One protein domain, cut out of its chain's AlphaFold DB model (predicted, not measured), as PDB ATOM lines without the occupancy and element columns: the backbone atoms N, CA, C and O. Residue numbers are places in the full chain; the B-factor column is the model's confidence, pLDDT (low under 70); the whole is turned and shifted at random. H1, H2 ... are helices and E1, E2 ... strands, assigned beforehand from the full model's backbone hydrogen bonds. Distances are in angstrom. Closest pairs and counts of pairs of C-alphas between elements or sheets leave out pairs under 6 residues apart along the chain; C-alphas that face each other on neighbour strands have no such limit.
ATOM      1  N   LYS A   2      43.532 -19.387  20.821       67.31
ATOM      2  CA  LYS A   2      42.670 -19.008  21.972       67.31
ATOM      3  C   LYS A   2      41.299 -19.707  22.018       67.31
ATOM      4  O   LYS A   2      40.812 -20.014  23.097       67.31
ATOM      5  N   VAL A   3      40.687 -19.954  20.856       69.81
ATOM      6  CA  VAL A   3      39.408 -20.685  20.750       69.81
ATOM      7  C   VAL A   3      39.580 -22.150  21.167       69.81
ATOM      8  O   VAL A   3      38.877 -22.604  22.054       69.81
ATOM      9  N   PHE A   4      40.595 -22.835  20.630       72.06
ATOM     10  CA  PHE A   4      40.918 -24.227  20.972       72.06
ATOM     11  C   PHE A   4      41.188 -24.429  22.470       72.06
ATOM     12  O   PHE A   4      40.662 -25.352  23.082       72.06
ATOM     13  N   GLU A   5      41.968 -23.534  23.082       77.88
ATOM     14  CA  GLU A   5      42.238 -23.575  24.525       77.88
ATOM     15  C   GLU A   5      40.965 -23.400  25.364       77.88
ATOM     16  O   GLU A   5      40.842 -24.017  26.422       77.88
ATOM     17  N   LYS A   6      40.027 -22.565  24.899       77.56
ATOM     18  CA  LYS A   6      38.738 -22.337  25.560       77.56
ATOM     19  C   LYS A   6      37.808 -23.544  25.412       77.56
ATOM     20  O   LYS A   6      37.129 -23.891  26.370       77.56
ATOM     21  N   ASP A   7      37.811 -24.197  24.254       75.00
ATOM     22  CA  ASP A   7      37.011 -25.401  24.014       75.00
ATOM     23  C   ASP A   7      37.471 -26.564  24.903       75.00
ATOM     24  O   ASP A   7      36.639 -27.208  25.537       75.00
ATOM     25  N   ILE A   8      38.789 -26.775  25.029       81.19
ATOM     26  CA  ILE A   8      39.354 -27.755  25.971       81.19
ATOM     27  C   ILE A   8      38.923 -27.427  27.401       81.19
ATOM     28  O   ILE A   8      38.454 -28.303  28.118       81.19
ATOM     29  N   GLU A   9      39.059 -26.168  27.820       82.00
ATOM     30  CA  GLU A   9      38.692 -25.751  29.174       82.00
ATOM     31  C   GLU A   9      37.205 -25.985  29.472       82.00
ATOM     32  O   GLU A   9      36.875 -26.488  30.544       82.00
ATOM     33  N   ASN A  10      36.317 -25.686  28.525       80.50
ATOM     34  CA  ASN A  10      34.887 -25.938  28.679       80.50
ATOM     35  C   ASN A  10      34.580 -27.435  28.789       80.50
ATOM     36  O   ASN A  10      33.830 -27.820  29.676       80.50
ATOM     37  N   ILE A  11      35.190 -28.276  27.946       81.88
ATOM     38  CA  ILE A  11      34.993 -29.735  27.993       81.88
ATOM     39  C   ILE A  11      35.436 -30.303  29.343       81.88
ATOM     40  O   ILE A  11      34.722 -31.093  29.951       81.88
ATOM     41  N   LEU A  12      36.601 -29.880  29.835       84.44
ATOM     42  CA  LEU A  12      37.108 -30.332  31.128       84.44
ATOM     43  C   LEU A  12      36.202 -29.880  32.284       84.44
ATOM     44  O   LEU A  12      35.958 -30.657  33.202       84.44
ATOM     45  N   ARG A  13      35.661 -28.655  32.229       83.88
ATOM     46  CA  ARG A  13      34.697 -28.158  33.225       83.88
ATOM     47  C   ARG A  13      33.363 -28.903  33.171       83.88
ATOM     48  O   ARG A  13      32.851 -29.270  34.219       83.88
ATOM     49  N   GLU A  14      32.823 -29.146  31.976       82.19
ATOM     50  CA  GLU A  14      31.593 -29.932  31.765       82.19
ATOM     51  C   GLU A  14      31.743 -31.362  32.314       82.19
ATOM     52  O   GLU A  14      30.795 -31.925  32.853       82.19
ATOM     53  N   ALA A  15      32.952 -31.925  32.243       81.69
ATOM     54  CA  ALA A  15      33.285 -33.229  32.807       81.69
ATOM     55  C   ALA A  15      33.599 -33.210  34.317       81.69
ATOM     56  O   ALA A  15      34.051 -34.224  34.849       81.69
ATOM     57  N   ASN A  16      33.387 -32.081  35.007       79.81
ATOM     58  CA  ASN A  16      33.718 -31.884  36.422       79.81
ATOM     59  C   ASN A  16      35.173 -32.251  36.766       79.81
ATOM     60  O   ASN A  16      35.452 -32.798  37.835       79.81
ATOM     61  N   TYR A  17      36.111 -31.977  35.855       80.00
ATOM     62  CA  TYR A  17      37.522 -32.225  36.121       80.00
ATOM     63  C   TYR A  17      38.053 -31.273  37.202       80.00
ATOM     64  O   TYR A  17      37.912 -30.051  37.118       80.00
ATOM     65  N   ASP A  18      38.709 -31.866  38.194       76.19
ATOM     66  CA  ASP A  18      39.353 -31.191  39.313       76.19
ATOM     67  C   ASP A  18      40.776 -30.748  38.926       76.19
ATOM     68  O   ASP A  18      41.711 -31.552  38.890       76.19
ATOM     69  N   PHE A  19      40.937 -29.455  38.630       72.12
ATOM     70  CA  PHE A  19      42.222 -28.852  38.255       72.12
ATOM     71  C   PHE A  19      43.205 -28.701  39.426       72.12
ATOM     72  O   PHE A  19      44.338 -28.254  39.217       72.12
ATOM     73  N   ASP A  20      42.805 -29.075  40.642       66.25
ATOM     74  CA  ASP A  20      43.598 -28.847  41.847       66.25
ATOM     75  C   ASP A  20      44.646 -29.952  42.063       66.25
ATOM     76  O   ASP A  20      45.517 -29.847  42.934       66.25
ATOM     77  N   LYS A  21      44.603 -31.015  41.249       72.75
ATOM     78  CA  LYS A  21      45.478 -32.186  41.357       72.75
ATOM     79  C   LYS A  21      46.601 -32.177  40.328       72.75
ATOM     80  O   LYS A  21      46.453 -31.782  39.170       72.75
ATOM     81  N   LYS A  22      47.772 -32.662  40.754       73.06
ATOM     82  CA  LYS A  22      48.907 -32.887  39.857       73.06
ATOM     83  C   LYS A  22      48.606 -34.091  38.969       73.06
ATOM     84  O   LYS A  22      48.447 -35.194  39.472       73.06
ATOM     85  N   LEU A  23      48.577 -33.855  37.663       78.94
ATOM     86  CA  LEU A  23      48.297 -34.885  36.674       78.94
ATOM     87  C   LEU A  23      49.482 -35.834  36.476       78.94
ATOM     88  O   LEU A  23      50.608 -35.403  36.212       78.94
ATOM     89  N   THR A  24      49.197 -37.127  36.523       83.19
ATOM     90  CA  THR A  24      50.036 -38.193  35.968       83.19
ATOM     91  C   THR A  24      49.882 -38.263  34.448       83.19
ATOM     92  O   THR A  24      48.876 -37.829  33.887       83.19
ATOM     93  N   GLU A  25      50.852 -38.856  33.747       81.94
ATOM     94  CA  GLU A  25      50.751 -39.050  32.288       81.94
ATOM     95  C   GLU A  25      49.518 -39.884  31.896       81.94
ATOM     96  O   GLU A  25      48.859 -39.595  30.897       81.94
ATOM     97  N   THR A  26      49.146 -40.869  32.718       84.12
ATOM     98  CA  THR A  26      47.945 -41.689  32.511       84.12
ATOM     99  C   THR A  26      46.665 -40.858  32.592       84.12
ATOM    100  O   THR A  26      45.767 -41.033  31.771       84.12
ATOM    101  N   GLU A  27      46.566 -39.935  33.550       85.25
ATOM    102  CA  GLU A  27      45.416 -39.032  33.657       85.25
ATOM    103  C   GLU A  27      45.372 -38.042  32.494       85.25
ATOM    104  O   GLU A  27      44.304 -37.826  31.926       85.25
ATOM    105  N   VAL A  28      46.522 -37.510  32.066       84.75
ATOM    106  CA  VAL A  28      46.577 -36.653  30.872       84.75
ATOM    107  C   VAL A  28      46.065 -37.403  29.646       84.75
ATOM    108  O   VAL A  28      45.265 -36.843  28.901       84.75
ATOM    109  N   SER A  29      46.466 -38.661  29.450       84.94
ATOM    110  CA  SER A  29      45.978 -39.476  28.330       84.94
ATOM    111  C   SER A  29      44.458 -39.635  28.365       84.94
ATOM    112  O   SER A  29      43.797 -39.390  27.359       84.94
ATOM    113  N   LYS A  30      43.884 -39.949  29.535       88.00
ATOM    114  CA  LYS A  30      42.424 -40.061  29.703       88.00
ATOM    115  C   LYS A  30      41.702 -38.755  29.363       88.00
ATOM    116  O   LYS A  30      40.659 -38.777  28.716       88.00
ATOM    117  N   LEU A  31      42.262 -37.614  29.769       86.94
ATOM    118  CA  LEU A  31      41.704 -36.300  29.443       86.94
ATOM    119  C   LEU A  31      41.820 -35.971  27.949       86.94
ATOM    120  O   LEU A  31      40.912 -35.358  27.393       86.94
ATOM    121  N   VAL A  32      42.901 -36.390  27.284       87.19
ATOM    122  CA  VAL A  32      43.045 -36.255  25.825       87.19
ATOM    123  C   VAL A  32      41.973 -37.069  25.104       87.19
ATOM    124  O   VAL A  32      41.319 -36.533  24.211       87.19
ATOM    125  N   ASP A  33      41.744 -38.319  25.508       86.06
ATOM    126  CA  ASP A  33      40.720 -39.177  24.901       86.06
ATOM    127  C   ASP A  33      39.301 -38.632  25.129       86.06
ATOM    128  O   ASP A  33      38.480 -38.624  24.204       86.06
ATOM    129  N   LEU A  34      39.026 -38.099  26.325       88.00
ATOM    130  CA  LEU A  34      37.781 -37.394  26.637       88.00
ATOM    131  C   LEU A  34      37.586 -36.175  25.726       88.00
ATOM    132  O   LEU A  34      36.556 -36.053  25.065       88.00
ATOM    133  N   VAL A  35      38.588 -35.296  25.644       85.00
ATOM    134  CA  VAL A  35      38.540 -34.099  24.795       85.00
ATOM    135  C   VAL A  35      38.354 -34.472  23.326       85.00
ATOM    136  O   VAL A  35      37.548 -33.848  22.633       85.00
ATOM    137  N   ARG A  36      39.049 -35.509  22.847       81.25
ATOM    138  CA  ARG A  36      38.890 -36.014  21.479       81.25
ATOM    139  C   ARG A  36      37.452 -36.476  21.239       81.25
ATOM    140  O   ARG A  36      36.857 -36.094  20.233       81.25
ATOM    141  N   SER A  37      36.890 -37.245  22.168       81.25
ATOM    142  CA  SER A  37      35.525 -37.782  22.085       81.25
ATOM    143  C   SER A  37      34.460 -36.682  22.102       81.25
ATOM    144  O   SER A  37      33.534 -36.708  21.294       81.25
ATOM    145  N   GLU A  38      34.600 -35.673  22.958       80.56
ATOM    146  CA  GLU A  38      33.645 -34.560  23.045       80.56
ATOM    147  C   GLU A  38      33.731 -33.610  21.841       80.56
ATOM    148  O   GLU A  38      32.709 -33.163  21.316       80.56
ATOM    149  N   LEU A  39      34.934 -33.354  21.314       73.19
ATOM    150  CA  LEU A  39      35.095 -32.582  20.075       73.19
ATOM    151  C   LEU A  39      34.581 -33.342  18.839       73.19
ATOM    152  O   LEU A  39      34.082 -32.716  17.901       73.19
ATOM    153  N   LEU A  40      34.650 -34.679  18.846       69.88
ATOM    154  CA  LEU A  40      33.999 -35.537  17.851       69.88
ATOM    155  C   LEU A  40      32.470 -35.393  17.899       69.88
ATOM    156  O   LEU A  40      31.861 -35.137  16.860       69.88
ATOM    157  N   LYS A  41      31.863 -35.477  19.092       68.88
ATOM    158  CA  LYS A  41      30.406 -35.335  19.292       68.88
ATOM    159  C   LYS A  41      29.873 -33.957  18.897       68.88
ATOM    160  O   LYS A  41      28.806 -33.863  18.300       68.88
ATOM    161  N   LYS A  42      30.614 -32.876  19.178       63.03
ATOM    162  CA  LYS A  42      30.205 -31.488  18.869       63.03
ATOM    163  C   LYS A  42      30.277 -31.127  17.369       63.03
ATOM    164  O   LYS A  42      30.215 -29.945  17.027       63.03
ATOM    165  N   ASN A  43      30.435 -32.096  16.454       54.41
ATOM    166  CA  ASN A  43      30.671 -31.866  15.017       54.41
ATOM    167  C   ASN A  43      31.839 -30.891  14.740       54.41
ATOM    168  O   ASN A  43      31.909 -30.237  13.696       54.41
ATOM    169  N   PHE A  44      32.807 -30.794  15.660       50.62
ATOM    170  CA  PHE A  44      34.009 -29.975  15.469       50.62
ATOM    171  C   PHE A  44      34.960 -30.583  14.424       50.62
ATOM    172  O   PHE A  44      35.881 -29.920  13.940       50.62
ATOM    173  N   ILE A  45      34.692 -31.832  14.032       45.31
ATOM    174  CA  ILE A  45      35.398 -32.591  12.998       45.31
ATOM    175  C   ILE A  45      34.670 -32.490  11.645       45.31
ATOM    176  O   ILE A  45      34.865 -33.304  10.753       45.31
ATOM    177  N   ASP A  46      33.888 -31.436  11.421       45.97
ATOM    178  CA  ASP A  46      33.570 -31.048  10.052       45.97
ATOM    179  C   ASP A  46      34.855 -30.536   9.363       45.97
ATOM    180  O   ASP A  46      35.578 -29.671   9.881       45.97
ATOM    181  N   LYS A  47      35.175 -31.088   8.187       48.72
ATOM    182  CA  LYS A  47      36.389 -30.808   7.396       48.72
ATOM    183  C   LYS A  47      36.554 -29.304   7.119       48.72
ATOM    184  O   LYS A  47      37.680 -28.814   7.006       48.72
ATOM    185  N   HIS A  48      35.446 -28.560   7.085       48.34
ATOM    186  CA  HIS A  48      35.417 -27.106   6.920       48.34
ATOM    187  C   HIS A  48      35.734 -26.316   8.208       48.34
ATOM    188  O   HIS A  48      36.310 -25.230   8.117       48.34
ATOM    189  N   LYS A  49      35.456 -26.855   9.407       45.66
ATOM    190  CA  LYS A  49      35.736 -26.195  10.703       45.66
ATOM    191  C   LYS A  49      37.133 -26.488  11.263       45.66
ATOM    192  O   LYS A  49      37.690 -25.611  11.930       45.66
ATOM    193  N   ARG A  50      37.774 -27.615  10.899       45.78
ATOM    194  CA  ARG A  50      39.208 -27.879  11.199       45.78
ATOM    195  C   ARG A  50      40.124 -26.726  10.758       45.78
ATOM    196  O   ARG A  50      41.108 -26.432  11.431       45.78
ATOM    197  N   LYS A  51      39.766 -26.025   9.672       45.62
ATOM    198  CA  LYS A  51      40.517 -24.880   9.123       45.62
ATOM    199  C   LYS A  51      40.583 -23.671  10.071       45.62
ATOM    200  O   LYS A  51      41.530 -22.894  10.002       45.62
ATOM    201  N   LYS A  52      39.602 -23.507  10.970       44.50
ATOM    202  CA  LYS A  52      39.433 -22.297  11.799       44.50
ATOM    203  C   LYS A  52      40.104 -22.387  13.178       44.50
ATOM    204  O   LYS A  52      40.424 -21.361  13.770       44.50
ATOM    205  N   LEU A  53      40.357 -23.597  13.679       43.69
ATOM    206  CA  LEU A  53      40.884 -23.835  15.032       43.69
ATOM    207  C   LEU A  53      42.360 -23.436  15.207       43.69
ATOM    208  O   LEU A  53      42.771 -22.978  16.282       43.69
ATOM    209  N   VAL A  54      43.153 -23.564  14.141       44.88
ATOM    210  CA  VAL A  54      44.621 -23.548  14.249       44.88
ATOM    211  C   VAL A  54      45.277 -22.345  13.558       44.88
ATOM    212  O   VAL A  54      46.462 -22.114  13.753       44.88
ATOM    213  N   GLY A  55      44.543 -21.524  12.796       43.72
ATOM    214  CA  GLY A  55      45.168 -20.439  12.022       43.72
ATOM    215  C   GLY A  55      46.225 -20.955  11.033       43.72
ATOM    216  O   GLY A  55      47.185 -20.254  10.723       43.72
ATOM    217  N   LEU A  56      46.081 -22.201  10.571       42.00
ATOM    218  CA  LEU A  56      46.986 -22.796   9.599       42.00
ATOM    219  C   LEU A  56      46.660 -22.214   8.224       42.00
ATOM    220  O   LEU A  56      45.571 -22.428   7.696       42.00
ATOM    221  N   LYS A  57      47.624 -21.494   7.639       42.66
ATOM    222  CA  LYS A  57      47.557 -20.969   6.265       42.66
ATOM    223  C   LYS A  57      47.380 -22.069   5.200       42.66
ATOM    224  O   LYS A  57      46.995 -21.744   4.084       42.66
ATOM    225  N   ASN A  58      47.601 -23.346   5.538       45.75
ATOM    226  CA  ASN A  58      47.587 -24.467   4.594       45.75
ATOM    227  C   ASN A  58      46.556 -25.543   4.989       45.75
ATOM    228  O   ASN A  58      46.472 -25.944   6.148       45.75
ATOM    229  N   ASN A  59      45.792 -26.020   3.998       48.72
ATOM    230  CA  ASN A  59      44.635 -26.934   4.063       48.72
ATOM    231  C   ASN A  59      44.925 -28.380   4.553       48.72
ATOM    232  O   ASN A  59      44.228 -29.308   4.142       48.72
ATOM    233  N   VAL A  60      45.920 -28.617   5.410       50.50
ATOM    234  CA  VAL A  60      46.256 -29.973   5.874       50.50
ATOM    235  C   VAL A  60      45.641 -30.217   7.259       50.50
ATOM    236  O   VAL A  60      45.978 -29.500   8.203       50.50
ATOM    237  N   PRO A  61      44.723 -31.190   7.417       55.81
ATOM    238  CA  PRO A  61      44.253 -31.579   8.740       55.81
ATOM    239  C   PRO A  61      45.423 -32.112   9.577       55.81
ATOM    240  O   PRO A  61      46.205 -32.921   9.085       55.81
ATOM    241  N   LEU A  62      45.522 -31.682  10.841       60.72
ATOM    242  CA  LEU A  62      46.481 -32.255  11.792       60.72
ATOM    243  C   LEU A  62      46.291 -33.774  11.867       60.72
ATOM    244  O   LEU A  62      45.150 -34.255  11.893       60.72
ATOM    245  N   SER A  63      47.396 -34.516  11.927       74.62
ATOM    246  CA  SER A  63      47.326 -35.942  12.248       74.62
ATOM    247  C   SER A  63      46.789 -36.129  13.670       74.62
ATOM    248  O   SER A  63      46.904 -35.231  14.509       74.62
ATOM    249  N   ILE A  64      46.218 -37.302  13.960       74.44
ATOM    250  CA  ILE A  64      45.707 -37.635  15.303       74.44
ATOM    251  C   ILE A  64      46.808 -37.426  16.351       74.44
ATOM    252  O   ILE A  64      46.608 -36.716  17.328       74.44
ATOM    253  N   MET A  65      48.023 -37.898  16.063       79.62
ATOM    254  CA  MET A  65      49.184 -37.718  16.934       79.62
ATOM    255  C   MET A  65      49.520 -36.238  17.201       79.62
ATOM    256  O   MET A  65      49.838 -35.863  18.327       79.62
ATOM    257  N   GLN A  66      49.446 -35.364  16.188       75.50
ATOM    258  CA  GLN A  66      49.682 -33.927  16.379       75.50
ATOM    259  C   GLN A  66      48.580 -33.269  17.217       75.50
ATOM    260  O   GLN A  66      48.871 -32.408  18.050       75.50
ATOM    261  N   PHE A  67      47.329 -33.673  17.000       78.00
ATOM    262  CA  PHE A  67      46.189 -33.210  17.781       78.00
ATOM    263  C   PHE A  67      46.311 -33.617  19.255       78.00
ATOM    264  O   PHE A  67      46.140 -32.780  20.142       78.00
ATOM    265  N   ASP A  68      46.683 -34.866  19.517       80.94
ATOM    266  CA  ASP A  68      46.847 -35.408  20.866       80.94
ATOM    267  C   ASP A  68      47.965 -34.707  21.622       80.94
ATOM    268  O   ASP A  68      47.781 -34.282  22.761       80.94
ATOM    269  N   ASN A  69      49.101 -34.496  20.959       83.44
ATOM    270  CA  ASN A  69      50.225 -33.766  21.529       83.44
ATOM    271  C   ASN A  69      49.850 -32.318  21.871       83.44
ATOM    272  O   ASN A  69      50.205 -31.816  22.940       83.44
ATOM    273  N   LEU A  70      49.110 -31.636  20.989       81.88
ATOM    274  CA  LEU A  70      48.657 -30.265  21.230       81.88
ATOM    275  C   LEU A  70      47.643 -30.196  22.382       81.88
ATOM    276  O   LEU A  70      47.723 -29.295  23.222       81.88
ATOM    277  N   THR A  71      46.728 -31.161  22.446       81.94
ATOM    278  CA  THR A  71      45.717 -31.276  23.503       81.94
ATOM    279  C   THR A  71      46.379 -31.568  24.847       81.94
ATOM    280  O   THR A  71      46.178 -30.818  25.798       81.94
ATOM    281  N   SER A  72      47.263 -32.568  24.900       86.50
ATOM    282  CA  SER A  72      48.070 -32.924  26.074       86.50
ATOM    283  C   SER A  72      48.858 -31.722  26.593       86.50
ATOM    284  O   SER A  72      48.772 -31.370  27.772       86.50
ATOM    285  N   LYS A  73      49.559 -31.008  25.702       86.44
ATOM    286  CA  LYS A  73      50.296 -29.791  26.062       86.44
ATOM    287  C   LYS A  73      49.371 -28.716  26.632       86.44
ATOM    288  O   LYS A  73      49.713 -28.098  27.638       86.44
ATOM    289  N   THR A  74      48.210 -28.501  26.019       84.88
ATOM    290  CA  THR A  74      47.225 -27.517  26.491       84.88
ATOM    291  C   THR A  74      46.687 -27.873  27.875       84.88
ATOM    292  O   THR A  74      46.677 -27.012  28.755       84.88
ATOM    293  N   ILE A  75      46.315 -29.137  28.096       84.12
ATOM    294  CA  ILE A  75      45.837 -29.651  29.387       84.12
ATOM    295  C   ILE A  75      46.900 -29.437  30.464       84.12
ATOM    296  O   ILE A  75      46.617 -28.807  31.481       84.12
ATOM    297  N   LYS A  76      48.145 -29.875  30.221       85.00
ATOM    298  CA  LYS A  76      49.259 -29.705  31.170       85.00
ATOM    299  C   LYS A  76      49.503 -28.233  31.503       85.00
ATOM    300  O   LYS A  76      49.650 -27.884  32.671       85.00
ATOM    301  N   LEU A  77      49.516 -27.353  30.498       82.88
ATOM    302  CA  LEU A  77      49.708 -25.912  30.703       82.88
ATOM    303  C   LEU A  77      48.588 -25.295  31.549       82.88
ATOM    304  O   LEU A  77      48.875 -24.524  32.463       82.88
ATOM    305  N   LYS A  78      47.328 -25.639  31.265       83.00
ATOM    306  CA  LYS A  78      46.172 -25.158  32.030       83.00
ATOM    307  C   LYS A  78      46.205 -25.681  33.462       83.00
ATOM    308  O   LYS A  78      46.105 -24.876  34.382       83.00
ATOM    309  N   ASN A  79      46.431 -26.978  33.653       82.00
ATOM    310  CA  ASN A  79      46.526 -27.595  34.975       82.00
ATOM    311  C   ASN A  79      47.632 -26.950  35.820       82.00
ATOM    312  O   ASN A  79      47.396 -26.541  36.949       82.00
ATOM    313  N   ASN A  80      48.815 -26.735  35.237       77.62
ATOM    314  CA  ASN A  80      49.910 -26.046  35.919       77.62
ATOM    315  C   ASN A  80      49.554 -24.598  36.289       77.62
ATOM    316  O   ASN A  80      49.956 -24.124  37.347       77.62
ATOM    317  N   ALA A  81      48.803 -23.883  35.443       79.31
ATOM    318  CA  ALA A  81      48.348 -22.531  35.756       79.31
ATOM    319  C   ALA A  81      47.324 -22.502  36.906       79.31
ATOM    320  O   ALA A  81      47.357 -21.574  37.711       79.31
ATOM    321  N   TYR A  82      46.441 -23.501  36.997       80.06
ATOM    322  CA  TYR A  82      45.502 -23.651  38.114       80.06
ATOM    323  C   TYR A  82      46.219 -24.019  39.413       80.06
ATOM    324  O   TYR A  82      46.077 -23.289  40.392       80.06
ATOM    325  N   ILE A  83      47.070 -25.051  39.401       75.12
ATOM    326  CA  ILE A  83      47.906 -25.427  40.553       75.12
ATOM    327  C   ILE A  83      48.695 -24.218  41.052       75.12
ATOM    328  O   ILE A  83      48.672 -23.914  42.240       75.12
ATOM    329  N   LYS A  84      49.313 -23.467  40.134       77.00
ATOM    330  CA  LYS A  84      50.029 -22.239  40.474       77.00
ATOM    331  C   LYS A  84      49.142 -21.229  41.205       77.00
ATOM    332  O   LYS A  84      49.597 -20.652  42.181       77.00
ATOM    333  N   LYS A  85      47.896 -21.009  40.773       77.06
ATOM    334  CA  LYS A  85      46.967 -20.096  41.468       77.06
ATOM    335  C   LYS A  85      46.606 -20.585  42.871       77.06
ATOM    336  O   LYS A  85      46.488 -19.775  43.783       77.06
ATOM    337  N   ILE A  86      46.435 -21.892  43.047       77.56
ATOM    338  CA  ILE A  86      46.134 -22.498  44.352       77.56
ATOM    339  C   ILE A  86      47.334 -22.357  45.288       77.56
ATOM    340  O   ILE A  86      47.175 -21.985  46.448       77.56
ATOM    341  N   GLU A  87      48.541 -22.613  44.788       76.69
ATOM    342  CA  GLU A  87      49.784 -22.381  45.526       76.69
ATOM    343  C   GLU A  87      49.960 -20.895  45.869       76.69
ATOM    344  O   GLU A  87      50.266 -20.576  47.014       76.69
ATOM    345  N   GLU A  88      49.690 -19.983  44.924       77.44
ATOM    346  CA  GLU A  88      49.694 -18.529  45.157       77.44
ATOM    347  C   GLU A  88      48.748 -18.147  46.299       77.44
ATOM    348  O   GLU A  88      49.137 -17.376  47.177       77.44
ATOM    349  N   ALA A  89      47.537 -18.711  46.323       78.88
ATOM    350  CA  ALA A  89      46.557 -18.463  47.376       78.88
ATOM    351  C   ALA A  89      47.032 -18.989  48.740       78.88
ATOM    352  O   ALA A  89      47.014 -18.245  49.717       78.88
ATOM    353  N   LYS A  90      47.535 -20.228  48.798       80.00
ATOM    354  CA  LYS A  90      48.073 -20.845  50.025       80.00
ATOM    355  C   LYS A  90      49.261 -20.073  50.597       80.00
ATOM    356  O   LYS A  90      49.358 -19.857  51.802       80.00
ATOM    357  N   ILE A  91      50.175 -19.646  49.729       80.50
ATOM    358  CA  ILE A  91      51.322 -18.819  50.113       80.50
ATOM    359  C   ILE A  91      50.835 -17.460  50.600       80.50
ATOM    360  O   ILE A  91      51.334 -16.960  51.603       80.50
ATOM    361  N   GLY A  92      49.854 -16.875  49.916       80.62
ATOM    362  CA  GLY A  92      49.261 -15.612  50.315       80.62
ATOM    363  C   GLY A  92      48.645 -15.648  51.705       80.62
ATOM    364  O   GLY A  92      48.966 -14.804  52.541       80.62
ATOM    365  N   GLU A  93      47.839 -16.671  51.971       84.50
ATOM    366  CA  GLU A  93      47.255 -16.927  53.283       84.50
ATOM    367  C   GLU A  93      48.340 -17.083  54.354       84.50
ATOM    368  O   GLU A  93      48.313 -16.380  55.364       84.50
ATOM    369  N   PHE A  94      49.350 -17.923  54.102       87.50
ATOM    370  CA  PHE A  94      50.472 -18.098  55.023       87.50
ATOM    371  C   PHE A  94      51.176 -16.772  55.337       87.50
ATOM    372  O   PHE A  94      51.438 -16.469  56.499       87.50
ATOM    373  N   VAL A  95      51.488 -15.973  54.312       86.44
ATOM    374  CA  VAL A  95      52.214 -14.713  54.493       86.44
ATOM    375  C   VAL A  95      51.388 -13.710  55.293       86.44
ATOM    376  O   VAL A  95      51.938 -13.072  56.189       86.44
ATOM    377  N   ILE A  96      50.084 -13.589  55.027       85.50
ATOM    378  CA  ILE A  96      49.196 -12.723  55.813       85.50
ATOM    379  C   ILE A  96      49.165 -13.177  57.266       85.50
ATOM    380  O   ILE A  96      49.416 -12.369  58.153       85.50
ATOM    381  N   GLN A  97      48.916 -14.463  57.517       88.06
ATOM    382  CA  GLN A  97      48.872 -15.002  58.876       88.06
ATOM    383  C   GLN A  97      50.199 -14.785  59.606       88.06
ATOM    384  O   GLN A  97      50.221 -14.423  60.782       88.06
ATOM    385  N   PHE A  98      51.321 -14.935  58.901       91.50
ATOM    386  CA  PHE A  98      52.640 -14.674  59.456       91.50
ATOM    387  C   PHE A  98      52.849 -13.192  59.792       91.50
ATOM    388  O   PHE A  98      53.383 -12.886  60.858       91.50
ATOM    389  N   LEU A  99      52.402 -12.269  58.938       90.31
ATOM    390  CA  LEU A  99      52.458 -10.833  59.215       90.31
ATOM    391  C   LEU A  99      51.530 -10.439  60.375       90.31
ATOM    392  O   LEU A  99      51.963  -9.700  61.250       90.31
ATOM    393  N   ILE A 100      50.304 -10.971  60.434       89.44
ATOM    394  CA  ILE A 100      49.345 -10.733  61.527       89.44
ATOM    395  C   ILE A 100      49.896 -11.253  62.859       89.44
ATOM    396  O   ILE A 100      49.848 -10.553  63.868       89.44
ATOM    397  N   LYS A 101      50.479 -12.457  62.874       93.31
ATOM    398  CA  LYS A 101      51.128 -13.022  64.069       93.31
ATOM    399  C   LYS A 101      52.278 -12.144  64.576       93.31
ATOM    400  O   LYS A 101      52.566 -12.139  65.769       93.31
ATOM    401  N   ASN A 102      52.917 -11.404  63.675       92.38
ATOM    402  CA  ASN A 102      53.973 -10.440  63.961       92.38
ATOM    403  C   ASN A 102      53.456  -8.999  63.791       92.38
ATOM    404  O   ASN A 102      54.144  -8.153  63.220       92.38
ATOM    405  N   LYS A 103      52.225  -8.726  64.244       90.69
ATOM    406  CA  LYS A 103      51.595  -7.404  64.161       90.69
ATOM    407  C   LYS A 103      52.526  -6.314  64.692       90.69
ATOM    408  O   LYS A 103      53.196  -6.492  65.705       90.69
ATOM    409  N   ASP A 104      52.564  -5.191  63.978       87.69
ATOM    410  CA  ASP A 104      53.409  -4.026  64.259       87.69
ATOM    411  C   ASP A 104      54.928  -4.283  64.230       87.69
ATOM    412  O   ASP A 104      55.714  -3.353  64.445       87.69
ATOM    413  N   LEU A 105      55.355  -5.505  63.897       89.19
ATOM    414  CA  LEU A 105      56.744  -5.865  63.668       89.19
ATOM    415  C   LEU A 105      57.025  -5.925  62.166       89.19
ATOM    416  O   LEU A 105      56.337  -6.580  61.382       89.19
ATOM    417  N   ARG A 106      58.109  -5.268  61.755       87.31
ATOM    418  CA  ARG A 106      58.568  -5.325  60.369       87.31
ATOM    419  C   ARG A 106      59.351  -6.601  60.104       87.31
ATOM    420  O   ARG A 106      60.414  -6.816  60.683       87.31
ATOM    421  N   LEU A 107      58.888  -7.376  59.131       89.56
ATOM    422  CA  LEU A 107      59.539  -8.594  58.674       89.56
ATOM    423  C   LEU A 107      60.239  -8.343  57.338       89.56
ATOM    424  O   LEU A 107      59.630  -7.870  56.379       89.56
ATOM    425  N   LYS A 108      61.534  -8.668  57.250       87.00
ATOM    426  CA  LYS A 108      62.267  -8.627  55.975       87.00
ATOM    427  C   LYS A 108      61.697  -9.680  55.026       87.00
ATOM    428  O   LYS A 108      61.346 -10.776  55.460       87.00
ATOM    429  N   THR A 109      61.696  -9.401  53.721       83.44
ATOM    430  CA  THR A 109      61.216 -10.371  52.721       83.44
ATOM    431  C   THR A 109      62.001 -11.685  52.801       83.44
ATOM    432  O   THR A 109      61.429 -12.756  52.633       83.44
ATOM    433  N   THR A 110      63.300 -11.627  53.119       84.00
ATOM    434  CA  THR A 110      64.133 -12.824  53.334       84.00
ATOM    435  C   THR A 110      63.630 -13.689  54.488       84.00
ATOM    436  O   THR A 110      63.520 -14.896  54.317       84.00
ATOM    437  N   THR A 111      63.243 -13.082  55.611       88.38
ATOM    438  CA  THR A 111      62.703 -13.790  56.781       88.38
ATOM    439  C   THR A 111      61.373 -14.468  56.457       88.38
ATOM    440  O   THR A 111      61.167 -15.624  56.812       88.38
ATOM    441  N   ILE A 112      60.490 -13.789  55.717       87.12
ATOM    442  CA  ILE A 112      59.215 -14.368  55.261       87.12
ATOM    443  C   ILE A 112      59.473 -15.583  54.353       87.12
ATOM    444  O   ILE A 112      58.835 -16.621  54.507       87.12
ATOM    445  N   VAL A 113      60.432 -15.476  53.426       82.81
ATOM    446  CA  VAL A 113      60.812 -16.575  52.519       82.81
ATOM    447  C   VAL A 113      61.427 -17.753  53.280       82.81
ATOM    448  O   VAL A 113      61.138 -18.901  52.953       82.81
ATOM    449  N   GLU A 114      62.281 -17.497  54.270       85.19
ATOM    450  CA  GLU A 114      62.870 -18.538  55.120       85.19
ATOM    451  C   GLU A 114      61.803 -19.290  55.915       85.19
ATOM    452  O   GLU A 114      61.844 -20.517  55.972       85.19
ATOM    453  N   GLU A 115      60.821 -18.582  56.473       88.12
ATOM    454  CA  GLU A 115      59.735 -19.227  57.205       88.12
ATOM    455  C   GLU A 115      58.810 -20.014  56.270       88.12
ATOM    456  O   GLU A 115      58.443 -21.148  56.577       88.12
ATOM    457  N   LEU A 116      58.522 -19.481  55.077       83.06
ATOM    458  CA  LEU A 116      57.774 -20.196  54.043       83.06
ATOM    459  C   LEU A 116      58.490 -21.491  53.618       83.06
ATOM    460  O   LEU A 116      57.849 -22.520  53.438       83.06
ATOM    461  N   LYS A 117      59.826 -21.479  53.516       78.50
ATOM    462  CA  LYS A 117      60.640 -22.667  53.189       78.50
ATOM    463  C   LYS A 117      60.546 -23.787  54.218       78.50
ATOM    464  O   LYS A 117      60.726 -24.952  53.863       78.50
ATOM    465  N   LYS A 118      60.269 -23.463  55.482       83.81
ATOM    466  CA  LYS A 118      60.046 -24.476  56.524       83.81
ATOM    467  C   LYS A 118      58.717 -25.208  56.327       83.81
ATOM    468  O   LYS A 118      58.566 -26.336  56.795       83.81
ATOM    469  N   GLN A 119      57.778 -24.614  55.590       77.50
ATOM    470  CA  GLN A 119      56.468 -25.188  55.314       77.50
ATOM    471  C   GLN A 119      56.523 -26.198  54.161       77.50
ATOM    472  O   GLN A 119      56.122 -25.922  53.030       77.50
ATOM    473  N   LYS A 120      56.984 -27.421  54.458       65.75
ATOM    474  CA  LYS A 120      57.152 -28.510  53.472       65.75
ATOM    475  C   LYS A 120      55.887 -28.847  52.664       65.75
ATOM    476  O   LYS A 120      56.012 -29.379  51.566       65.75
ATOM    477  N   ASN A 121      54.704 -28.518  53.185       65.00
ATOM    478  CA  ASN A 121      53.405 -28.835  52.583       65.00
ATOM    479  C   ASN A 121      52.797 -27.692  51.752       65.00
ATOM    480  O   ASN A 121      51.767 -27.896  51.115       65.00
ATOM    481  N   LEU A 122      53.386 -26.492  51.779       60.78
ATOM    482  CA  LEU A 122      52.762 -25.300  51.198       60.78
ATOM    483  C   LEU A 122      53.227 -24.992  49.769       60.78
ATOM    484  O   LEU A 122      52.531 -24.262  49.070       60.78
ATOM    485  N   VAL A 123      54.369 -25.533  49.317       58.28
ATOM    486  CA  VAL A 123      54.987 -25.078  48.063       58.28
ATOM    487  C   VAL A 123      55.770 -26.176  47.322       58.28
ATOM    488  O   VAL A 123      56.610 -26.858  47.919       58.28
ATOM    489  N   HIS A 124      55.563 -26.313  46.001       61.75
ATOM    490  CA  HIS A 124      56.430 -27.125  45.135       61.75
ATOM    491  C   HIS A 124      57.882 -26.621  45.175       61.75
ATOM    492  O   HIS A 124      58.144 -25.418  45.191       61.75
ATOM    493  N   LYS A 125      58.852 -27.544  45.135       57.28
ATOM    494  CA  LYS A 125      60.282 -27.243  45.346       57.28
ATOM    495  C   LYS A 125      60.849 -26.146  44.427       57.28
ATOM    496  O   LYS A 125      61.798 -25.461  44.801       57.28
ATOM    497  N   ASP A 126      60.248 -25.949  43.257       54.88
ATOM    498  CA  ASP A 126      60.686 -24.974  42.248       54.88
ATOM    499  C   ASP A 126      60.467 -23.507  42.655       54.88
ATOM    500  O   ASP A 126      61.122 -22.606  42.122       54.88
ATOM    501  N   TYR A 127      59.601 -23.250  43.636       55.31
ATOM    502  CA  TYR A 127      59.384 -21.921  44.210       55.31
ATOM    503  C   TYR A 127      60.239 -21.682  45.461       55.31
ATOM    504  O   TYR A 127      59.843 -20.890  46.304       55.31
ATOM    505  N   TYR A 128      61.386 -22.350  45.632       54.56
ATOM    506  CA  TYR A 128      62.332 -22.051  46.723       54.56
ATOM    507  C   TYR A 128      63.624 -21.348  46.257       54.56
ATOM    508  O   TYR A 128      64.506 -21.042  47.070       54.56
ATOM    509  N   ASN A 129      63.718 -21.001  44.969       55.00
ATOM    510  CA  ASN A 129      64.897 -20.381  44.341       55.00
ATOM    511  C   ASN A 129      64.797 -18.837  44.322       55.00
ATOM    512  O   ASN A 129      63.815 -18.287  44.801       55.00
ATOM    513  N   LEU A 130      65.758 -18.080  43.766       47.41
ATOM    514  CA  LEU A 130      65.714 -16.595  43.724       47.41
ATOM    515  C   LEU A 130      64.376 -16.001  43.208       47.41
ATOM    516  O   LEU A 130      63.994 -14.900  43.604       47.41
ATOM    517  N   ARG A 131      63.626 -16.750  42.384       59.03
ATOM    518  CA  ARG A 131      62.259 -16.411  41.936       59.03
ATOM    519  C   ARG A 131      61.241 -16.280  43.079       59.03
ATOM    520  O   ARG A 131      60.306 -15.499  42.949       59.03
ATOM    521  N   THR A 132      61.443 -16.972  44.199       63.66
ATOM    522  CA  THR A 132      60.567 -16.952  45.386       63.66
ATOM    523  C   THR A 132      60.442 -15.564  45.983       63.66
ATOM    524  O   THR A 132      59.364 -15.182  46.405       63.66
ATOM    525  N   ARG A 133      61.525 -14.775  45.999       65.75
ATOM    526  CA  ARG A 133      61.496 -13.428  46.589       65.75
ATOM    527  C   ARG A 133      60.611 -12.487  45.773       65.75
ATOM    528  O   ARG A 133      59.754 -11.813  46.333       65.75
ATOM    529  N   THR A 134      60.792 -12.479  44.451       70.38
ATOM    530  CA  THR A 134      59.945 -11.720  43.513       70.38
ATOM    531  C   THR A 134      58.496 -12.183  43.579       70.38
ATOM    532  O   THR A 134      57.570 -11.383  43.483       70.38
ATOM    533  N   TYR A 135      58.300 -13.481  43.767       71.62
ATOM    534  CA  TYR A 135      56.985 -14.078  43.866       71.62
ATOM    535  C   TYR A 135      56.274 -13.718  45.180       71.62
ATOM    536  O   TYR A 135      55.153 -13.234  45.125       71.62
ATOM    537  N   VAL A 136      56.937 -13.825  46.337       74.94
ATOM    538  CA  VAL A 136      56.407 -13.365  47.635       74.94
ATOM    539  C   VAL A 136      56.070 -11.876  47.575       74.94
ATOM    540  O   VAL A 136      54.994 -11.483  48.008       74.94
ATOM    541  N   TYR A 137      56.921 -11.057  46.950       76.56
ATOM    542  CA  TYR A 137      56.606  -9.650  46.696       76.56
ATOM    543  C   TYR A 137      55.314  -9.483  45.876       76.56
ATOM    544  O   TYR A 137      54.444  -8.699  46.247       76.56
ATOM    545  N   SER A 138      55.171 -10.227  44.774       78.38
ATOM    546  CA  SER A 138      53.974 -10.183  43.923       78.38
ATOM    547  C   SER A 138      52.716 -10.612  44.674       78.38
ATOM    548  O   SER A 138      51.669  -9.990  44.511       78.38
ATOM    549  N   VAL A 139      52.811 -11.667  45.483       77.81
ATOM    550  CA  VAL A 139      51.702 -12.186  46.287       77.81
ATOM    551  C   VAL A 139      51.276 -11.146  47.321       77.81
ATOM    552  O   VAL A 139      50.114 -10.755  47.326       77.81
ATOM    553  N   ILE A 140      52.212 -10.607  48.111       78.75
ATOM    554  CA  ILE A 140      51.905  -9.574  49.111       78.75
ATOM    555  C   ILE A 140      51.316  -8.325  48.448       78.75
ATOM    556  O   ILE A 140      50.334  -7.777  48.939       78.75
ATOM    557  N   SER A 141      51.860  -7.893  47.307       81.50
ATOM    558  CA  SER A 141      51.339  -6.735  46.574       81.50
ATOM    559  C   SER A 141      49.905  -6.946  46.076       81.50
ATOM    560  O   SER A 141      49.093  -6.024  46.155       81.50
ATOM    561  N   ASN A 142      49.573  -8.140  45.577       82.19
ATOM    562  CA  ASN A 142      48.216  -8.464  45.134       82.19
ATOM    563  C   ASN A 142      47.234  -8.543  46.307       82.19
ATOM    564  O   ASN A 142      46.127  -8.024  46.201       82.19
ATOM    565  N   LEU A 143      47.649  -9.149  47.418       78.31
ATOM    566  CA  LEU A 143      46.830  -9.245  48.625       78.31
ATOM    567  C   LEU A 143      46.571  -7.876  49.233       78.31
ATOM    568  O   LEU A 143      45.431  -7.579  49.566       78.31
ATOM    569  N   ARG A 144      47.600  -7.018  49.287       81.00
ATOM    570  CA  ARG A 144      47.456  -5.620  49.692       81.00
ATOM    571  C   ARG A 144      46.328  -4.981  48.896       81.00
ATOM    572  O   ARG A 144      45.346  -4.608  49.508       81.00
ATOM    573  N   LYS A 145      46.407  -4.988  47.554       80.19
ATOM    574  CA  LYS A 145      45.377  -4.443  46.640       80.19
ATOM    575  C   LYS A 145      43.966  -4.969  46.903       80.19
ATOM    576  O   LYS A 145      43.007  -4.223  46.741       80.19
ATOM    577  N   GLN A 146      43.830  -6.250  47.243       78.44
ATOM    578  CA  GLN A 146      42.534  -6.835  47.595       78.44
ATOM    579  C   GLN A 146      42.019  -6.247  48.912       78.44
ATOM    580  O   GLN A 146      40.898  -5.756  48.946       78.44
ATOM    581  N   MET A 147      42.870  -6.187  49.939       76.12
ATOM    582  CA  MET A 147      42.535  -5.564  51.221       76.12
ATOM    583  C   MET A 147      42.238  -4.059  51.099       76.12
ATOM    584  O   MET A 147      41.367  -3.578  51.804       76.12
ATOM    585  N   GLU A 148      42.913  -3.307  50.214       73.50
ATOM    586  CA  GLU A 148      42.609  -1.871  49.998       73.50
ATOM    587  C   GLU A 148      41.260  -1.677  49.298       73.50
ATOM    588  O   GLU A 148      40.590  -0.670  49.505       73.50
ATOM    589  N   LYS A 149      40.871  -2.623  48.433       73.94
ATOM    590  CA  LYS A 149      39.584  -2.583  47.731       73.94
ATOM    591  C   LYS A 149      38.422  -2.868  48.684       73.94
ATOM    592  O   LYS A 149      37.342  -2.296  48.526       73.94
ATOM    593  N   ASP A 150      38.649  -3.737  49.659       68.19
ATOM    594  CA  ASP A 150      37.689  -4.065  50.701       68.19
ATOM    595  C   ASP A 150      37.792  -2.998  51.804       68.19
ATOM    596  O   ASP A 150      38.551  -3.139  52.752       68.19
ATOM    597  N   ASN A 151      37.038  -1.899  51.652       53.31
ATOM    598  CA  ASN A 151      37.101  -0.642  52.431       53.31
ATOM    599  C   ASN A 151      37.090  -0.733  53.985       53.31
ATOM    600  O   ASN A 151      37.086   0.304  54.642       53.31
ATOM    601  N   PHE A 152      37.064  -1.920  54.602       53.06
ATOM    602  CA  PHE A 152      36.838  -2.114  56.039       53.06
ATOM    603  C   PHE A 152      37.612  -3.298  56.656       53.06
ATOM    604  O   PHE A 152      37.085  -3.995  57.523       53.06
ATOM    605  N   VAL A 153      38.856  -3.565  56.244       57.31
ATOM    606  CA  VAL A 153      39.687  -4.554  56.960       57.31
ATOM    607  C   VAL A 153      40.294  -3.923  58.222       57.31
ATOM    608  O   VAL A 153      40.881  -2.844  58.161       57.31
ATOM    609  N   ASN A 154      40.184  -4.615  59.365       63.09
ATOM    610  CA  ASN A 154      40.828  -4.264  60.640       63.09
ATOM    611  C   ASN A 154      42.357  -4.441  60.561       63.09
ATOM    612  O   ASN A 154      42.911  -5.279  61.265       63.09
ATOM    613  N   GLY A 155      43.038  -3.688  59.696       73.94
ATOM    614  CA  GLY A 155      44.493  -3.693  59.541       73.94
ATOM    615  C   GLY A 155      44.957  -3.667  58.088       73.94
ATOM    616  O   GLY A 155      44.217  -3.993  57.163       73.94
ATOM    617  N   TYR A 156      46.206  -3.256  57.887       83.38
ATOM    618  CA  TYR A 156      46.780  -2.978  56.577       83.38
ATOM    619  C   TYR A 156      48.193  -3.542  56.447       83.38
ATOM    620  O   TYR A 156      48.974  -3.519  57.400       83.38
ATOM    621  N   ILE A 157      48.541  -4.002  55.243       85.69
ATOM    622  CA  ILE A 157      49.911  -4.407  54.916       85.69
ATOM    623  C   ILE A 157      50.662  -3.195  54.371       85.69
ATOM    624  O   ILE A 157      50.402  -2.737  53.258       85.69
ATOM    625  N   VAL A 158      51.637  -2.702  55.129       82.62
ATOM    626  CA  VAL A 158      52.471  -1.563  54.741       82.62
ATOM    627  C   VAL A 158      53.870  -2.036  54.345       82.62
ATOM    628  O   VAL A 158      54.542  -2.774  55.070       82.62
ATOM    629  N   SER A 159      54.339  -1.600  53.175       78.56
ATOM    630  CA  SER A 159      55.755  -1.675  52.800       78.56
ATOM    631  C   SER A 159      56.423  -0.359  53.169       78.56
ATOM    632  O   SER A 159      55.902   0.705  52.834       78.56
ATOM    633  N   LYS A 160      57.583  -0.375  53.836       65.44
ATOM    634  CA  LYS A 160      58.211   0.898  54.212       65.44
ATOM    635  C   LYS A 160      58.818   1.595  52.992       65.44
ATOM    636  O   LYS A 160      59.922   1.269  52.562       65.44
ATOM    637  N   HIS A 161      58.155   2.654  52.546       52.84
ATOM    638  CA  HIS A 161      58.849   3.858  52.108       52.84
ATOM    639  C   HIS A 161      59.156   4.638  53.380       52.84
ATOM    640  O   HIS A 161      58.261   4.996  54.142       52.84
ATOM    641  N   ASN A 162      60.435   4.779  53.702       44.78
ATOM    642  CA  ASN A 162      60.863   5.482  54.898       44.78
ATOM    643  C   ASN A 162      60.768   6.986  54.609       44.78
ATOM    644  O   ASN A 162      61.770   7.609  54.278       44.78
ATOM    645  N   GLY A 163      59.559   7.544  54.615       41.69
ATOM    646  CA  GLY A 163      59.358   8.979  54.469       41.69
ATOM    647  C   GLY A 163      59.606   9.666  55.799       41.69
ATOM    648  O   GLY A 163      58.688   9.816  56.597       41.69
ATOM    649  N   ASN A 164      60.856  10.049  56.050       41.00
ATOM    650  CA  ASN A 164      61.122  11.184  56.924       41.00
ATOM    651  C   ASN A 164      61.086  12.430  56.027       41.00
ATOM    652  O   ASN A 164      61.897  12.501  55.095       41.00
ATOM    653  N   PRO A 165      60.190  13.402  56.259       43.78
ATOM    654  CA  PRO A 165      60.255  14.672  55.559       43.78
ATOM    655  C   PRO A 165      61.480  15.427  56.089       43.78
ATOM    656  O   PRO A 165      61.447  15.987  57.178       43.78
ATOM    657  N   GLY A 166      62.592  15.384  55.349       40.47
ATOM    658  CA  GLY A 166      63.739  16.264  55.602       40.47
ATOM    659  C   GLY A 166      65.137  15.654  55.540       40.47
ATOM    660  O   GLY A 166      66.093  16.410  55.669       40.47
ATOM    661  N   ILE A 167      65.314  14.341  55.342       36.75
ATOM    662  CA  ILE A 167      66.661  13.737  55.369       36.75
ATOM    663  C   ILE A 167      66.857  12.774  54.195       36.75
ATOM    664  O   ILE A 167      66.111  11.811  54.046       36.75
ATOM    665  N   ASP A 168      67.861  13.101  53.377       36.91
ATOM    666  CA  ASP A 168      68.629  12.307  52.411       36.91
ATOM    667  C   ASP A 168      68.047  11.007  51.833       36.91
ATOM    668  O   ASP A 168      67.691  10.071  52.543       36.91
ATOM    669  N   LYS A 169      68.100  10.923  50.491       47.09
ATOM    670  CA  LYS A 169      68.001   9.717  49.638       47.09
ATOM    671  C   LYS A 169      67.498   8.471  50.380       47.09
ATOM    672  O   LYS A 169      68.286   7.659  50.864       47.09
ATOM    673  N   VAL A 170      66.173   8.313  50.397       49.53
ATOM    674  CA  VAL A 170      65.451   7.177  50.983       49.53
ATOM    675  C   VAL A 170      66.124   5.855  50.594       49.53
ATOM    676  O   VAL A 170      65.982   5.367  49.469       49.53
ATOM    677  N   LYS A 171      66.860   5.237  51.528       49.75
ATOM    678  CA  LYS A 171      67.275   3.839  51.380       49.75
ATOM    679  C   LYS A 171      66.001   3.002  51.421       49.75
ATOM    680  O   LYS A 171      65.309   2.983  52.435       49.75
ATOM    681  N   LYS A 172      65.689   2.322  50.314       58.16
ATOM    682  CA  LYS A 172      64.612   1.326  50.262       58.16
ATOM    683  C   LYS A 172      64.879   0.285  51.348       58.16
ATOM    684  O   LYS A 172      65.845  -0.472  51.248       58.16
ATOM    685  N   VAL A 173      64.063   0.281  52.396       62.50
ATOM    686  CA  VAL A 173      64.136  -0.735  53.444       62.50
ATOM    687  C   VAL A 173      63.251  -1.887  52.995       62.50
ATOM    688  O   VAL A 173      62.041  -1.730  52.879       62.50
ATOM    689  N   ASP A 174      63.861  -3.033  52.707       73.62
ATOM    690  CA  ASP A 174      63.127  -4.252  52.374       73.62
ATOM    691  C   ASP A 174      62.335  -4.741  53.591       73.62
ATOM    692  O   ASP A 174      62.904  -4.934  54.670       73.62
ATOM    693  N   GLY A 175      61.037  -4.968  53.412       80.25
ATOM    694  CA  GLY A 175      60.199  -5.597  54.421       80.25
ATOM    695  C   GLY A 175      58.748  -5.146  54.398       80.25
ATOM    696  O   GLY A 175      58.387  -4.131  53.799       80.25
ATOM    697  N   TRP A 176      57.941  -5.926  55.101       87.88
ATOM    698  CA  TRP A 176      56.495  -5.806  55.180       87.88
ATOM    699  C   TRP A 176      56.067  -5.838  56.637       87.88
ATOM    700  O   TRP A 176      56.724  -6.447  57.481       87.88
ATOM    701  N   GLU A 177      54.976  -5.156  56.928       88.94
ATOM    702  CA  GLU A 177      54.408  -5.066  58.263       88.94
ATOM    703  C   GLU A 177      52.893  -5.095  58.124       88.94
ATOM    704  O   GLU A 177      52.339  -4.405  57.271       88.94
ATOM    705  N   TYR A 178      52.238  -5.896  58.956       90.75
ATOM    706  CA  TYR A 178      50.808  -5.765  59.179       90.75
ATOM    707  C   TYR A 178      50.592  -4.853  60.383       90.75
ATOM    708  O   TYR A 178      51.178  -5.077  61.445       90.75
ATOM    709  N   THR A 179      49.765  -3.826  60.227       87.94
ATOM    710  CA  THR A 179      49.459  -2.888  61.305       87.94
ATOM    711  C   THR A 179      48.004  -2.450  61.258       87.94
ATOM    712  O   THR A 179      47.426  -2.277  60.193       87.94
ATOM    713  N   GLU A 180      47.425  -2.239  62.432       89.00
ATOM    714  CA  GLU A 180      46.123  -1.581  62.615       89.00
ATOM    715  C   GLU A 180      46.285  -0.123  63.061       89.00
ATOM    716  O   GLU A 180      45.307   0.590  63.270       89.00
ATOM    717  N   SER A 181      47.527   0.343  63.224       87.31
ATOM    718  CA  SER A 181      47.807   1.704  63.652       87.31
ATOM    719  C   SER A 181      47.449   2.687  62.543       87.31
ATOM    720  O   SER A 181      48.151   2.787  61.535       87.31
TER     721      SER A 181
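This is residues 2 to 181 of the 216 residues of an uncharacterized protein of Spiroplasma monobiae MQ-1 (UniProt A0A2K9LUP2). One long helix, H4, makes the shaft of an elongated model with a lobe at each end. H1 and H2 cross its first part, with the short H3 near H1; at its other end H5 and H7 pack crosswise on it, beside the small hairpin E1 and E2, whose loop sticks out at residues 164 to 169. The printed part has 180 residues with seven named helices and two named strands, in the order H1 H2 H3 H4 H5 H6 H7 E1 E2, the sheet E1 - E2 being antiparallel; the class is mostly helix. The whole is loose, with a radius of gyration of the C-alphas of 23.1 A and spans of 72 by 35 by 33 A.

E1, residues 156 to 159, and E2, residues 176 to 179, form an antiparallel hairpin at 149 degrees, with N 156 and O 179 at 2.8 A and N 177 and O 158 at 3.1 A within hydrogen-bond range. H7, residues 131 to 149, comes closest to E1 at the C-alphas of Arg 144 and Ile 157, 5.9 A apart. The hub H4, residues 64 to 101, touches four helices and comes closest to E2 at the C-alphas of Leu 99 and Tyr 178, 5.3 A apart. With its residues 88 to 96 alone H4 touches H7, closest at the C-alphas of Gly 92 and Val 139, 5.8 A, at a steep tilt of 69 degrees, only just short of perpendicular, the same way. H5, residues 109 to 118, touches H7 about perpendicular at 74 degrees, the closest C-alphas being those of Val 113 and Arg 133, 6.7 A. H5 also touches H4, at the C-alphas of Ile 112 and Val 95, 7.1 A. H6, residues 125 to 128, is close to H5 but not clearly touching, the C-alphas of Tyr 128 and Lys 117 being 6.7 A apart. Toward the other end, H2, residues 25 to 41, touches H4 at a steep tilt of 61 degrees, opposite ways, closest at the C-alphas of Val 32 and Ser 72, 6.0 A. H1, residues 2 to 14, touches H2, at the C-alphas of Ile 11 and Val 35, 6.5 A, and H4, at those of Glu 5 and Thr 74, 6.7 A. H3, residues 50 to 53, is close to H1 but not clearly touching, with the C-alphas of Leu 53 and Phe 4 6.0 A apart. H1 and H7 are apart. In H1, H2, H4, H5 and H7 every O i to N i+4 pair is within hydrogen-bond range; H3 and H6 are too short for one.

H4 is 54.9 A long, from C-alpha 64 at (45.707, -37.635, 15.303) to C-alpha 101 at (51.128, -13.022, 64.069). H7 measures 27.2 A, H2 24.4 A and H1 18.4 A, the last beginning at C-alpha 2 at (42.670, -19.008, 21.972). E2 ends at C-alpha 179 at (49.459, -2.888, 61.305).

The C-alphas farthest apart are those of Lys 47 and Gly 166, 72.7 A. The printed part has no cut. The link from E1 to E2 is long, with 16 residues, and the link from H6 to H7 is tight. The mean pLDDT of the printed part is 72.5, and 59 residues are under 70, among them residues 40 to 62, 120 to 133 and 160 to 173.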